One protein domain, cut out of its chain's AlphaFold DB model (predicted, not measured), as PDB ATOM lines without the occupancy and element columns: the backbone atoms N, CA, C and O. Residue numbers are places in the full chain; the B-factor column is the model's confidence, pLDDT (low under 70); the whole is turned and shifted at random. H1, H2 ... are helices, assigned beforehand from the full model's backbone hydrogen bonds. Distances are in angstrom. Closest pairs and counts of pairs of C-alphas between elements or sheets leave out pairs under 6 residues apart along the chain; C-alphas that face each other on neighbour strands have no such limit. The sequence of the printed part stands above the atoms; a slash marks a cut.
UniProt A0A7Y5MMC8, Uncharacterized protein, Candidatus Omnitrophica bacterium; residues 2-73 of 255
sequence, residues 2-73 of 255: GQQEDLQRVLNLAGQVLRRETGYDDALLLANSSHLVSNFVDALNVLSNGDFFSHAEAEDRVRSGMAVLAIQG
ATOM      1  N   GLY A   2      -8.611  34.641  66.963       60.56
ATOM      2  CA  GLY A   2      -8.248  33.225  67.209       60.56
ATOM      3  C   GLY A   2      -6.749  32.860  67.196       60.56
ATOM      4  O   GLY A   2      -6.302  32.106  68.046       60.56
ATOM      5  N   GLN A   3      -5.928  33.453  66.320       64.81
ATOM      6  CA  GLN A   3      -4.513  33.055  66.186       64.81
ATOM      7  C   GLN A   3      -3.648  33.338  67.434       64.81
ATOM      8  O   GLN A   3      -2.671  32.637  67.682       64.81
ATOM      9  N   GLN A   4      -3.995  34.361  68.220       69.81
ATOM     10  CA  GLN A   4      -3.264  34.713  69.443       69.81
ATOM     11  C   GLN A   4      -3.645  33.788  70.611       69.81
ATOM     12  O   GLN A   4      -2.784  33.416  71.406       69.81
ATOM     13  N   GLU A   5      -4.909  33.368  70.669       77.94
ATOM     14  CA  GLU A   5      -5.415  32.396  71.642       77.94
ATOM     15  C   GLU A   5      -4.846  30.996  71.371       77.94
ATOM     16  O   GLU A   5      -4.391  30.330  72.300       77.94
ATOM     17  N   ASP A   6      -4.779  30.582  70.101       78.25
ATOM     18  CA  ASP A   6      -4.198  29.297  69.696       78.25
ATOM     19  C   ASP A   6      -2.710  29.208  70.053       78.25
ATOM     20  O   ASP A   6      -2.256  28.203  70.603       78.25
ATOM     21  N   LEU A   7      -1.951  30.281  69.811       78.94
ATOM     22  CA  LEU A   7      -0.533  30.349  70.163       78.94
ATOM     23  C   LEU A   7      -0.322  30.275  71.681       78.94
ATOM     24  O   LEU A   7       0.533  29.524  72.149       78.94
ATOM     25  N   GLN A   8      -1.116  31.012  72.462       82.50
ATOM     26  CA  GLN A   8      -1.034  30.979  73.922       82.50
ATOM     27  C   GLN A   8      -1.381  29.591  74.474       82.50
ATOM     28  O   GLN A   8      -0.714  29.090  75.380       82.50
ATOM     29  N   ARG A   9      -2.392  28.936  73.899       80.94
ATOM     30  CA  ARG A   9      -2.804  27.583  74.280       80.94
ATOM     31  C   ARG A   9      -1.704  26.558  74.013       80.94
ATOM     32  O   ARG A   9      -1.441  25.708  74.859       80.94
ATOM     33  N   VAL A  10      -1.042  26.674  72.866       86.44
ATOM     34  CA  VAL A  10       0.070  25.811  72.460       86.44
ATOM     35  C   VAL A  10       1.297  26.006  73.351       86.44
ATOM     36  O   VAL A  10       1.876  25.022  73.808       86.44
ATOM     37  N   LEU A  11       1.661  27.256  73.651       85.69
ATOM     38  CA  LEU A  11       2.770  27.571  74.555       85.69
ATOM     39  C   LEU A  11       2.518  27.042  75.970       85.69
ATOM     40  O   LEU A  11       3.416  26.459  76.577       85.69
ATOM     41  N   ASN A  12       1.293  27.187  76.480       84.50
ATOM     42  CA  ASN A  12       0.918  26.651  77.787       84.50
ATOM     43  C   ASN A  12       1.030  25.125  77.824       84.50
ATOM     44  O   ASN A  12       1.599  24.577  78.767       84.50
ATOM     45  N   LEU A  13       0.531  24.447  76.789       86.00
ATOM     46  CA  LEU A  13       0.575  22.992  76.683       86.00
ATOM     47  C   LEU A  13       2.016  22.467  76.579       86.00
ATOM     48  O   LEU A  13       2.379  21.514  77.265       86.00
ATOM     49  N   ALA A  14       2.861  23.116  75.774       87.50
ATOM     50  CA  ALA A  14       4.285  22.798  75.681       87.50
ATOM     51  C   ALA A  14       5.003  23.021  77.024       87.50
ATOM     52  O   ALA A  14       5.773  22.169  77.469       87.50
ATOM     53  N   GLY A  15       4.682  24.109  77.729       84.44
ATOM     54  CA  GLY A  15       5.191  24.378  79.074       84.44
ATOM     55  C   GLY A  15       4.811  23.298  80.093       84.44
ATOM     56  O   GLY A  15       5.669  22.859  80.852       84.44
ATOM     57  N   GLN A  16       3.561  22.821  80.082       85.06
ATOM     58  CA  GLN A  16       3.093  21.743  80.972       85.06
ATOM     59  C   GLN A  16       3.864  20.433  80.756       85.06
ATOM     60  O   GLN A  16       4.219  19.749  81.719       85.06
ATOM     61  N   VAL A  17       4.169  20.093  79.499       87.31
ATOM     62  CA  VAL A  17       4.974  18.906  79.170       87.31
ATOM     63  C   VAL A  17       6.402  19.051  79.684       87.31
ATOM     64  O   VAL A  17       6.914  18.142  80.335       87.31
ATOM     65  N   LEU A  18       7.039  20.204  79.465       84.62
ATOM     66  CA  LEU A  18       8.411  20.451  79.926       84.62
ATOM     67  C   LEU A  18       8.528  20.538  81.458       84.62
ATOM     68  O   LEU A  18       9.571  20.186  82.010       84.62
ATOM     69  N   ARG A  19       7.452  20.934  82.152       78.81
ATOM     70  CA  ARG A  19       7.322  20.872  83.621       78.81
ATOM     71  C   ARG A  19       6.891  19.499  84.147       78.81
ATOM     72  O   ARG A  19       6.765  19.318  85.355       78.81
ATOM     73  N   ARG A  20       6.697  18.512  83.262       79.50
ATOM     74  CA  ARG A  20       6.266  17.139  83.589       79.50
ATOM     75  C   ARG A  20       4.910  17.062  84.307       79.50
ATOM     76  O   ARG A  20       4.604  16.050  84.930       79.50
ATOM     77  N   GLU A  21       4.088  18.102  84.185       79.06
ATOM     78  CA  GLU A  21       2.711  18.139  84.696       79.06
ATOM     79  C   GLU A  21       1.785  17.276  83.832       79.06
ATOM     80  O   GLU A  21       0.793  16.731  84.304       79.06
ATOM     81  N   THR A  22       2.106  17.151  82.543       84.25
ATOM     82  CA  THR A  22       1.358  16.354  81.566       84.25
ATOM     83  C   THR A  22       2.322  15.530  80.718       84.25
ATOM     84  O   THR A  22       3.418  15.979  80.384       84.25
ATOM     85  N   GLY A  23       1.928  14.301  80.370       86.88
ATOM     86  CA  GLY A  23       2.715  13.444  79.486       86.88
ATOM     87  C   GLY A  23       2.745  13.976  78.051       86.88
ATOM     88  O   GLY A  23       1.759  14.529  77.567       86.88
ATOM     89  N   TYR A  24       3.855  13.763  77.341       90.62
ATOM     90  CA  TYR A  24       3.987  14.167  75.936       90.62
ATOM     91  C   TYR A  24       2.872  13.579  75.053       90.62
ATOM     92  O   TYR A  24       2.264  14.305  74.275       90.62
ATOM     93  N   ASP A  25       2.551  12.289  75.217       90.81
ATOM     94  CA  ASP A  25       1.497  11.618  74.441       90.81
ATOM     95  C   ASP A  25       0.100  12.216  74.703       90.81
ATOM     96  O   ASP A  25      -0.690  12.372  73.771       90.81
ATOM     97  N   ASP A  26      -0.188  12.596  75.954       89.00
ATOM     98  CA  ASP A  26      -1.450  13.236  76.351       89.00
ATOM     99  C   ASP A  26      -1.583  14.619  75.685       89.00
ATOM    100  O   ASP A  26      -2.594  14.932  75.046       89.00
ATOM    101  N   ALA A  27      -0.524  15.428  75.762       90.56
ATOM    102  CA  ALA A  27      -0.471  16.748  75.143       90.56
ATOM    103  C   ALA A  27      -0.541  16.686  73.610       90.56
ATOM    104  O   ALA A  27      -1.197  17.512  72.978       90.56
ATOM    105  N   LEU A  28       0.068  15.670  73.002       92.00
ATOM    106  CA  LEU A  28       0.072  15.491  71.558       92.00
ATOM    107  C   LEU A  28      -1.337  15.206  71.005       92.00
ATOM    108  O   LEU A  28      -1.717  15.744  69.962       92.00
ATOM    109  N   LEU A  29      -2.155  14.427  71.724       90.31
ATOM    110  CA  LEU A  29      -3.558  14.207  71.353       90.31
ATOM    111  C   LEU A  29      -4.414  15.465  71.528       90.31
ATOM    112  O   LEU A  29      -5.264  15.750  70.680       90.31
ATOM    113  N   LEU A  30      -4.176  16.238  72.591       88.56
ATOM    114  CA  LEU A  30      -4.847  17.523  72.804       88.56
ATOM    115  C   LEU A  30      -4.512  18.516  71.685       88.56
ATOM    116  O   LEU A  30      -5.423  19.115  71.107       88.56
ATOM    117  N   ALA A  31      -3.237  18.625  71.307       88.62
ATOM    118  CA  ALA A  31      -2.795  19.442  70.182       88.62
ATOM    119  C   ALA A  31      -3.422  18.973  68.857       88.62
ATOM    120  O   ALA A  31      -3.879  19.799  68.063       88.62
ATOM    121  N   ASN A  32      -3.529  17.656  68.641       90.56
ATOM    122  CA  ASN A  32      -4.171  17.091  67.452       90.56
ATOM    123  C   ASN A  32      -5.665  17.418  67.362       90.56
ATOM    124  O   ASN A  32      -6.140  17.790  66.293       90.56
ATOM    125  N   SER A  33      -6.397  17.357  68.479       85.94
ATOM    126  CA  SER A  33      -7.824  17.718  68.514       85.94
ATOM    127  C   SER A  33      -8.099  19.174  68.114       85.94
ATOM    128  O   SER A  33      -9.204  19.497  67.690       85.94
ATOM    129  N   SER A  34      -7.084  20.037  68.228       83.56
ATOM    130  CA  SER A  34      -7.149  21.454  67.862       83.56
ATOM    131  C   SER A  34      -6.442  21.767  66.536       83.56
ATOM    132  O   SER A  34      -6.390  22.927  66.152       83.56
ATOM    133  N   HIS A  35      -5.906  20.765  65.824       87.31
ATOM    134  CA  HIS A  35      -5.084  20.931  64.613       87.31
ATOM    135  C   HIS A  35      -3.804  21.773  64.815       87.31
ATOM    136  O   HIS A  35      -3.328  22.423  63.888       87.31
ATOM    137  N   LEU A  36      -3.217  21.744  66.019       89.81
ATOM    138  CA  LEU A  36      -2.065  22.572  66.413       89.81
ATOM    139  C   LEU A  36      -0.780  21.760  66.659       89.81
ATOM    140  O   LEU A  36       0.118  22.231  67.350       89.81
ATOM    141  N   VAL A  37      -0.674  20.545  66.108       90.06
ATOM    142  CA  VAL A  37       0.465  19.633  66.353       90.06
ATOM    143  C   VAL A  37       1.802  20.259  65.951       90.06
ATOM    144  O   VAL A  37       2.733  20.231  66.747       90.06
ATOM    145  N   SER A  38       1.885  20.874  64.765       89.50
ATOM    146  CA  SER A  38       3.121  21.524  64.299       89.50
ATOM    147  C   SER A  38       3.540  22.658  65.235       89.50
ATOM    148  O   SER A  38       4.642  22.643  65.770       89.50
ATOM    149  N   ASN A  39       2.614  23.574  65.541       90.50
ATOM    150  CA  ASN A  39       2.878  24.696  66.446       90.50
ATOM    151  C   ASN A  39       3.307  24.219  67.845       90.50
ATOM    152  O   ASN A  39       4.087  24.885  68.517       90.50
ATOM    153  N   PHE A  40       2.776  23.084  68.305       93.00
ATOM    154  CA  PHE A  40       3.131  22.478  69.586       93.00
ATOM    155  C   PHE A  40       4.547  21.913  69.608       93.00
ATOM    156  O   PHE A  40       5.265  22.140  70.581       93.00
ATOM    157  N   VAL A  41       4.973  21.245  68.538       92.94
ATOM    158  CA  VAL A  41       6.357  20.774  68.404       92.94
ATOM    159  C   VAL A  41       7.322  21.958  68.334       92.94
ATOM    160  O   VAL A  41       8.321  21.970  69.053       92.94
ATOM    161  N   ASP A  42       6.986  22.992  67.558       90.31
ATOM    162  CA  ASP A  42       7.758  24.237  67.510       90.31
ATOM    163  C   ASP A  42       7.878  24.878  68.898       90.31
ATOM    164  O   ASP A  42       8.975  25.213  69.345       90.31
ATOM    165  N   ALA A  43       6.765  25.002  69.626       88.38
ATOM    166  CA  ALA A  43       6.757  25.558  70.973       88.38
ATOM    167  C   ALA A  43       7.596  24.729  71.956       88.38
ATOM    168  O   ALA A  43       8.304  25.304  72.781       88.38
ATOM    169  N   LEU A  44       7.560  23.397  71.866       89.06
ATOM    170  CA  LEU A  44       8.395  22.523  72.687       89.06
ATOM    171  C   LEU A  44       9.883  22.731  72.410       89.06
ATOM    172  O   LEU A  44      10.648  22.883  73.362       89.06
ATOM    173  N   ASN A  45      10.295  22.783  71.143       88.62
ATOM    174  CA  ASN A  45      11.696  23.007  70.770       88.62
ATOM    175  C   ASN A  45      12.179  24.403  71.194       88.62
ATOM    176  O   ASN A  45      13.263  24.559  71.761       88.62
ATOM    177  N   VAL A  46      11.335  25.424  71.017       85.56
ATOM    178  CA  VAL A  46      11.634  26.797  71.451       85.56
ATOM    179  C   VAL A  46      11.785  26.878  72.971       85.56
ATOM    180  O   VAL A  46      12.765  27.437  73.459       85.56
ATOM    181  N   LEU A  47      10.847  26.314  73.738       82.12
ATOM    182  CA  LEU A  47      10.873  26.383  75.203       82.12
ATOM    183  C   LEU A  47      11.977  25.512  75.817       82.12
ATOM    184  O   LEU A  47      12.576  25.898  76.818       82.12
ATOM    185  N   SER A  48      12.285  24.366  75.211       82.00
ATOM    186  CA  SER A  48      13.403  23.508  75.631       82.00
ATOM    187  C   SER A  48      14.773  24.024  75.176       82.00
ATOM    188  O   SER A  48      15.795  23.482  75.599       82.00
ATOM    189  N   ASN A  49      14.806  25.102  74.383       81.19
ATOM    190  CA  ASN A  49      16.014  25.711  73.832       81.19
ATOM    191  C   ASN A  49      16.875  24.700  73.045       81.19
ATOM    192  O   ASN A  49      18.100  24.663  73.194       81.19
ATOM    193  N   GLY A  50      16.226  23.865  72.227       80.44
ATOM    194  CA  GLY A  50      16.882  22.877  71.373       80.44
ATOM    195  C   GLY A  50      15.905  22.062  70.522       80.44
ATOM    196  O   GLY A  50      14.713  22.010  70.803       80.44
ATOM    197  N   ASP A  51      16.423  21.399  69.489       84.69
ATOM    198  CA  ASP A  51      15.635  20.587  68.551       84.69
ATOM    199  C   ASP A  51      15.498  19.139  69.045       84.69
ATOM    200  O   ASP A  51      16.049  18.200  68.466       84.69
ATOM    201  N   PHE A  52      14.796  18.955  70.161       85.12
ATOM    202  CA  PHE A  52      14.607  17.637  70.781       85.12
ATOM    203  C   PHE A  52      13.410  16.864  70.215       85.12
ATOM    204  O   PHE A  52      13.334  15.647  70.378       85.12
ATOM    205  N   PHE A  53      12.471  17.553  69.564       89.88
ATOM    206  CA  PHE A  53      11.213  16.986  69.085       89.88
ATOM    207  C   PHE A  53      11.079  17.149  67.569       89.88
ATOM    208  O   PHE A  53      11.180  18.251  67.028       89.88
ATOM    209  N   SER A  54      10.809  16.044  66.872       92.44
ATOM    210  CA  SER A  54      10.623  16.029  65.419       92.44
ATOM    211  C   SER A  54       9.147  16.103  65.035       92.44
ATOM    212  O   SER A  54       8.321  15.327  65.519       92.44
ATOM    213  N   HIS A  55       8.826  16.984  64.085       91.44
ATOM    214  CA  HIS A  55       7.487  17.108  63.501       91.44
ATOM    215  C   HIS A  55       7.000  15.790  62.895       91.44
ATOM    216  O   HIS A  55       5.884  15.353  63.161       91.44
ATOM    217  N   ALA A  56       7.866  15.127  62.123       91.88
ATOM    218  CA  ALA A  56       7.524  13.881  61.449       91.88
ATOM    219  C   ALA A  56       7.217  12.758  62.450       91.88
ATOM    220  O   ALA A  56       6.298  11.973  62.232       91.88
ATOM    221  N   GLU A  57       7.952  12.700  63.563       90.81
ATOM    222  CA  GLU A  57       7.727  11.703  64.614       90.81
ATOM    223  C   GLU A  57       6.447  11.989  65.400       90.81
ATOM    224  O   GLU A  57       5.678  11.072  65.684       90.81
ATOM    225  N   ALA A  58       6.189  13.257  65.723       91.19
ATOM    226  CA  ALA A  58       4.972  13.690  66.394       91.19
ATOM    227  C   ALA A  58       3.720  13.367  65.558       91.19
ATOM    228  O   ALA A  58       2.774  12.750  66.052       91.19
ATOM    229  N   GLU A  59       3.733  13.713  64.270       91.31
ATOM    230  CA  GLU A  59       2.636  13.413  63.349       91.31
ATOM    231  C   GLU A  59       2.444  11.910  63.145       91.31
ATOM    232  O   GLU A  59       1.310  11.424  63.172       91.31
ATOM    233  N   ASP A  60       3.532  11.154  62.978       92.44
ATOM    234  CA  ASP A  60       3.442   9.708  62.804       92.44
ATOM    235  C   ASP A  60       2.878   9.025  64.051       92.44
ATOM    236  O   ASP A  60       2.004   8.166  63.942       92.44
ATOM    237  N   ARG A  61       3.280   9.460  65.247       91.00
ATOM    238  CA  ARG A  61       2.812   8.908  66.525       91.00
ATOM    239  C   ARG A  61       1.323   9.158  66.781       91.00
ATOM    240  O   ARG A  61       0.653   8.316  67.384       91.00
ATOM    241  N   VAL A  62       0.789  10.280  66.301       91.62
ATOM    242  CA  VAL A  62      -0.657  10.556  66.302       91.62
ATOM    243  C   VAL A  62      -1.367   9.708  65.253       91.62
ATOM    244  O   VAL A  62      -2.329   9.010  65.570       91.62
ATOM    245  N   ARG A  63      -0.889   9.744  64.004       91.69
ATOM    246  CA  ARG A  63      -1.530   9.085  62.858       91.69
ATOM    247  C   ARG A  63      -1.576   7.565  63.001       91.69
ATOM    248  O   ARG A  63      -2.569   6.948  62.632       91.69
ATOM    249  N   SER A  64      -0.518   6.969  63.539       90.62
ATOM    250  CA  SER A  64      -0.421   5.530  63.821       90.62
ATOM    251  C   SER A  64      -1.220   5.097  65.055       90.62
ATOM    252  O   SER A  64      -1.333   3.902  65.323       90.62
ATOM    253  N   GLY A  65      -1.768   6.043  65.829       89.19
ATOM    254  CA  GLY A  65      -2.476   5.765  67.078       89.19
ATOM    255  C   GLY A  65      -1.564   5.384  68.247       89.19
ATOM    256  O   GLY A  65      -2.063   5.039  69.318       89.19
ATOM    257  N   MET A  66      -0.239   5.470  68.091       90.31
ATOM    258  CA  MET A  66       0.717   5.146  69.151       90.31
ATOM    259  C   MET A  66       0.524   6.004  70.404       90.31
ATOM    260  O   MET A  66       0.598   5.470  71.507       90.31
ATOM    261  N   ALA A  67       0.207   7.294  70.264       88.25
ATOM    262  CA  ALA A  67      -0.079   8.152  71.419       88.25
ATOM    263  C   ALA A  67      -1.280   7.639  72.243       88.25
ATOM    264  O   ALA A  67      -1.220   7.587  73.470       88.25
ATOM    265  N   VAL A  68      -2.341   7.156  71.587       89.25
ATOM    266  CA  VAL A  68      -3.513   6.572  72.269       89.25
ATOM    267  C   VAL A  68      -3.139   5.267  72.975       89.25
ATOM    268  O   VAL A  68      -3.478   5.072  74.143       89.25
ATOM    269  N   LEU A  69      -2.401   4.389  72.289       89.38
ATOM    270  CA  LEU A  69      -1.940   3.115  72.847       89.38
ATOM    271  C   LEU A  69      -1.011   3.315  74.053       89.38
ATOM    272  O   LEU A  69      -1.063   2.535  75.005       89.38
ATOM    273  N   ALA A  70      -0.187   4.364  74.035       88.44
ATOM    274  CA  ALA A  70       0.709   4.722  75.130       88.44
ATOM    275  C   ALA A  70      -0.056   5.191  76.377       88.44
ATOM    276  O   ALA A  70       0.260   4.790  77.499       88.44
ATOM    277  N   ILE A  71      -1.107   5.994  76.194       86.88
ATOM    278  CA  ILE A  71      -1.961   6.469  77.294       86.88
ATOM    279  C   ILE A  71      -2.722   5.308  77.934       86.88
ATOM    280  O   ILE A  71      -2.796   5.231  79.160       86.88
ATOM    281  N   GLN A  72      -3.218   4.382  77.108       88.69
ATOM    282  CA  GLN A  72      -3.897   3.154  77.536       88.69
ATOM    283  C   GLN A  72      -2.952   2.119  78.173       88.69
ATOM    284  O   GLN A  72      -3.411   1.073  78.627       88.69
ATOM    285  N   GLY A  73      -1.639   2.377  78.194       86.00
ATOM    286  CA  GLY A  73      -0.634   1.484  78.774       86.00
ATOM    287  C   GLY A  73      -0.316   0.245  77.932       86.00
ATOM    288  O   GLY A  73       0.317  -0.679  78.432       86.00
TER     289      GLY A  73
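AT A GLANCE: This is residues 2 to 73 of the 255 residues of an uncharacterized protein of Candidatus Omnitrophica bacterium (UniProt A0A7Y5MMC8). Five helices make a compact cluster in which the second helix, H2, sits on the inner side of an open arc formed by the other four, in the order H1, H3, H4, H5. H1, the longest, and H5, the shortest, are the two ends of that arc, on opposite sides of H2, while H3 crosses H1 steeply and the short H4 crosses H2 nearly at a right angle. The printed part has 72 residues, with five named helices in the order H1 to H5 along the chain and no named strand, and its class is all helix. It is compact, with a radius of gyration of the C-alphas of 11.4 A, and its rounded outline spans 32 by 26 by 23 A.

HOW THE PARTS SIT: The printed part opens with H1, residues 2 to 18, and a tight link of 5 residues joins it to H2, residues 24 to 33. H1 touches H2 with residues 10 to 17 alone, and the closest C-alphas, those of Val 17 and Tyr 24, are 5.8 A apart. The two run opposite ways at a shallow tilt of 15 degrees and form a helical hairpin. H3, residues 37 to 48, follows over a tight link of 3 residues. H2 and H3 form a second helical hairpin, running opposite ways at a steep tilt of 39 degrees. H3 touches H2 with residues 37 to 40 alone, and the closest C-alphas, those of Ala 31 and Val 37, are 5.0 A apart. H3 also touches H1, with 18 pairs of C-alphas within 8 A; the closest are those of Ala 14 and Leu 44, 5.1 A apart, and the two helices run the same way at a steep tilt of 53 degrees. H4, residues 55 to 63, touches H2 and is about perpendicular to it at 76 degrees; the closest C-alphas, those of Leu 29 and Val 62, are 6.9 A apart. H3 touches H4 with residues 37 to 41 alone, at a steep tilt of 48 degrees and opposite ways, and the closest C-alphas, those of Val 41 and His 55, are 6.2 A apart. H5, residues 66 to 71, touches H2 at a steep tilt of 64 degrees, opposite ways, and the closest C-alphas, those of Asp 25 and Ala 67, are 4.9 A apart. H4 and H5 are close but not clearly touching, with the C-alphas of Arg 61 and Ala 67 closest at 5.7 A, and they are only just about perpendicular at 71 degrees. H2 is the hub, touching the other four helices. H1 is apart from H4 and H5, and H3 is apart from H5. In H1, H2, H3, H4 and H5 every O i to N i+4 pair is within hydrogen-bond range.

IN THESE COORDINATES: H1, residues 2 to 18, begins at C-alpha 2, (-8.248, 33.225, 67.209), and is 24.5 A from first to last C-alpha. H2, residues 24 to 33, is 14.4 A long and begins at C-alpha 24, (3.987, 14.167, 75.936). H3, residues 37 to 48, measures 16.4 A. H4, residues 55 to 63, measures 12.1 A. H5, residues 66 to 71, measures 8.7 A and ends at C-alpha 71, (-1.961, 6.469, 77.294).

THE WHOLE: The two C-alphas farthest apart are those of Gly 2 and Gly 73, the first and last printed residues, at 34.6 A. The printed part has no cut and no long link; the link from H3 to H4, 6 residues, is short but not tight. The mean pLDDT of the printed part is 86.4, and confidence is low, under 70, at residues 2 to 4, which belong to H1.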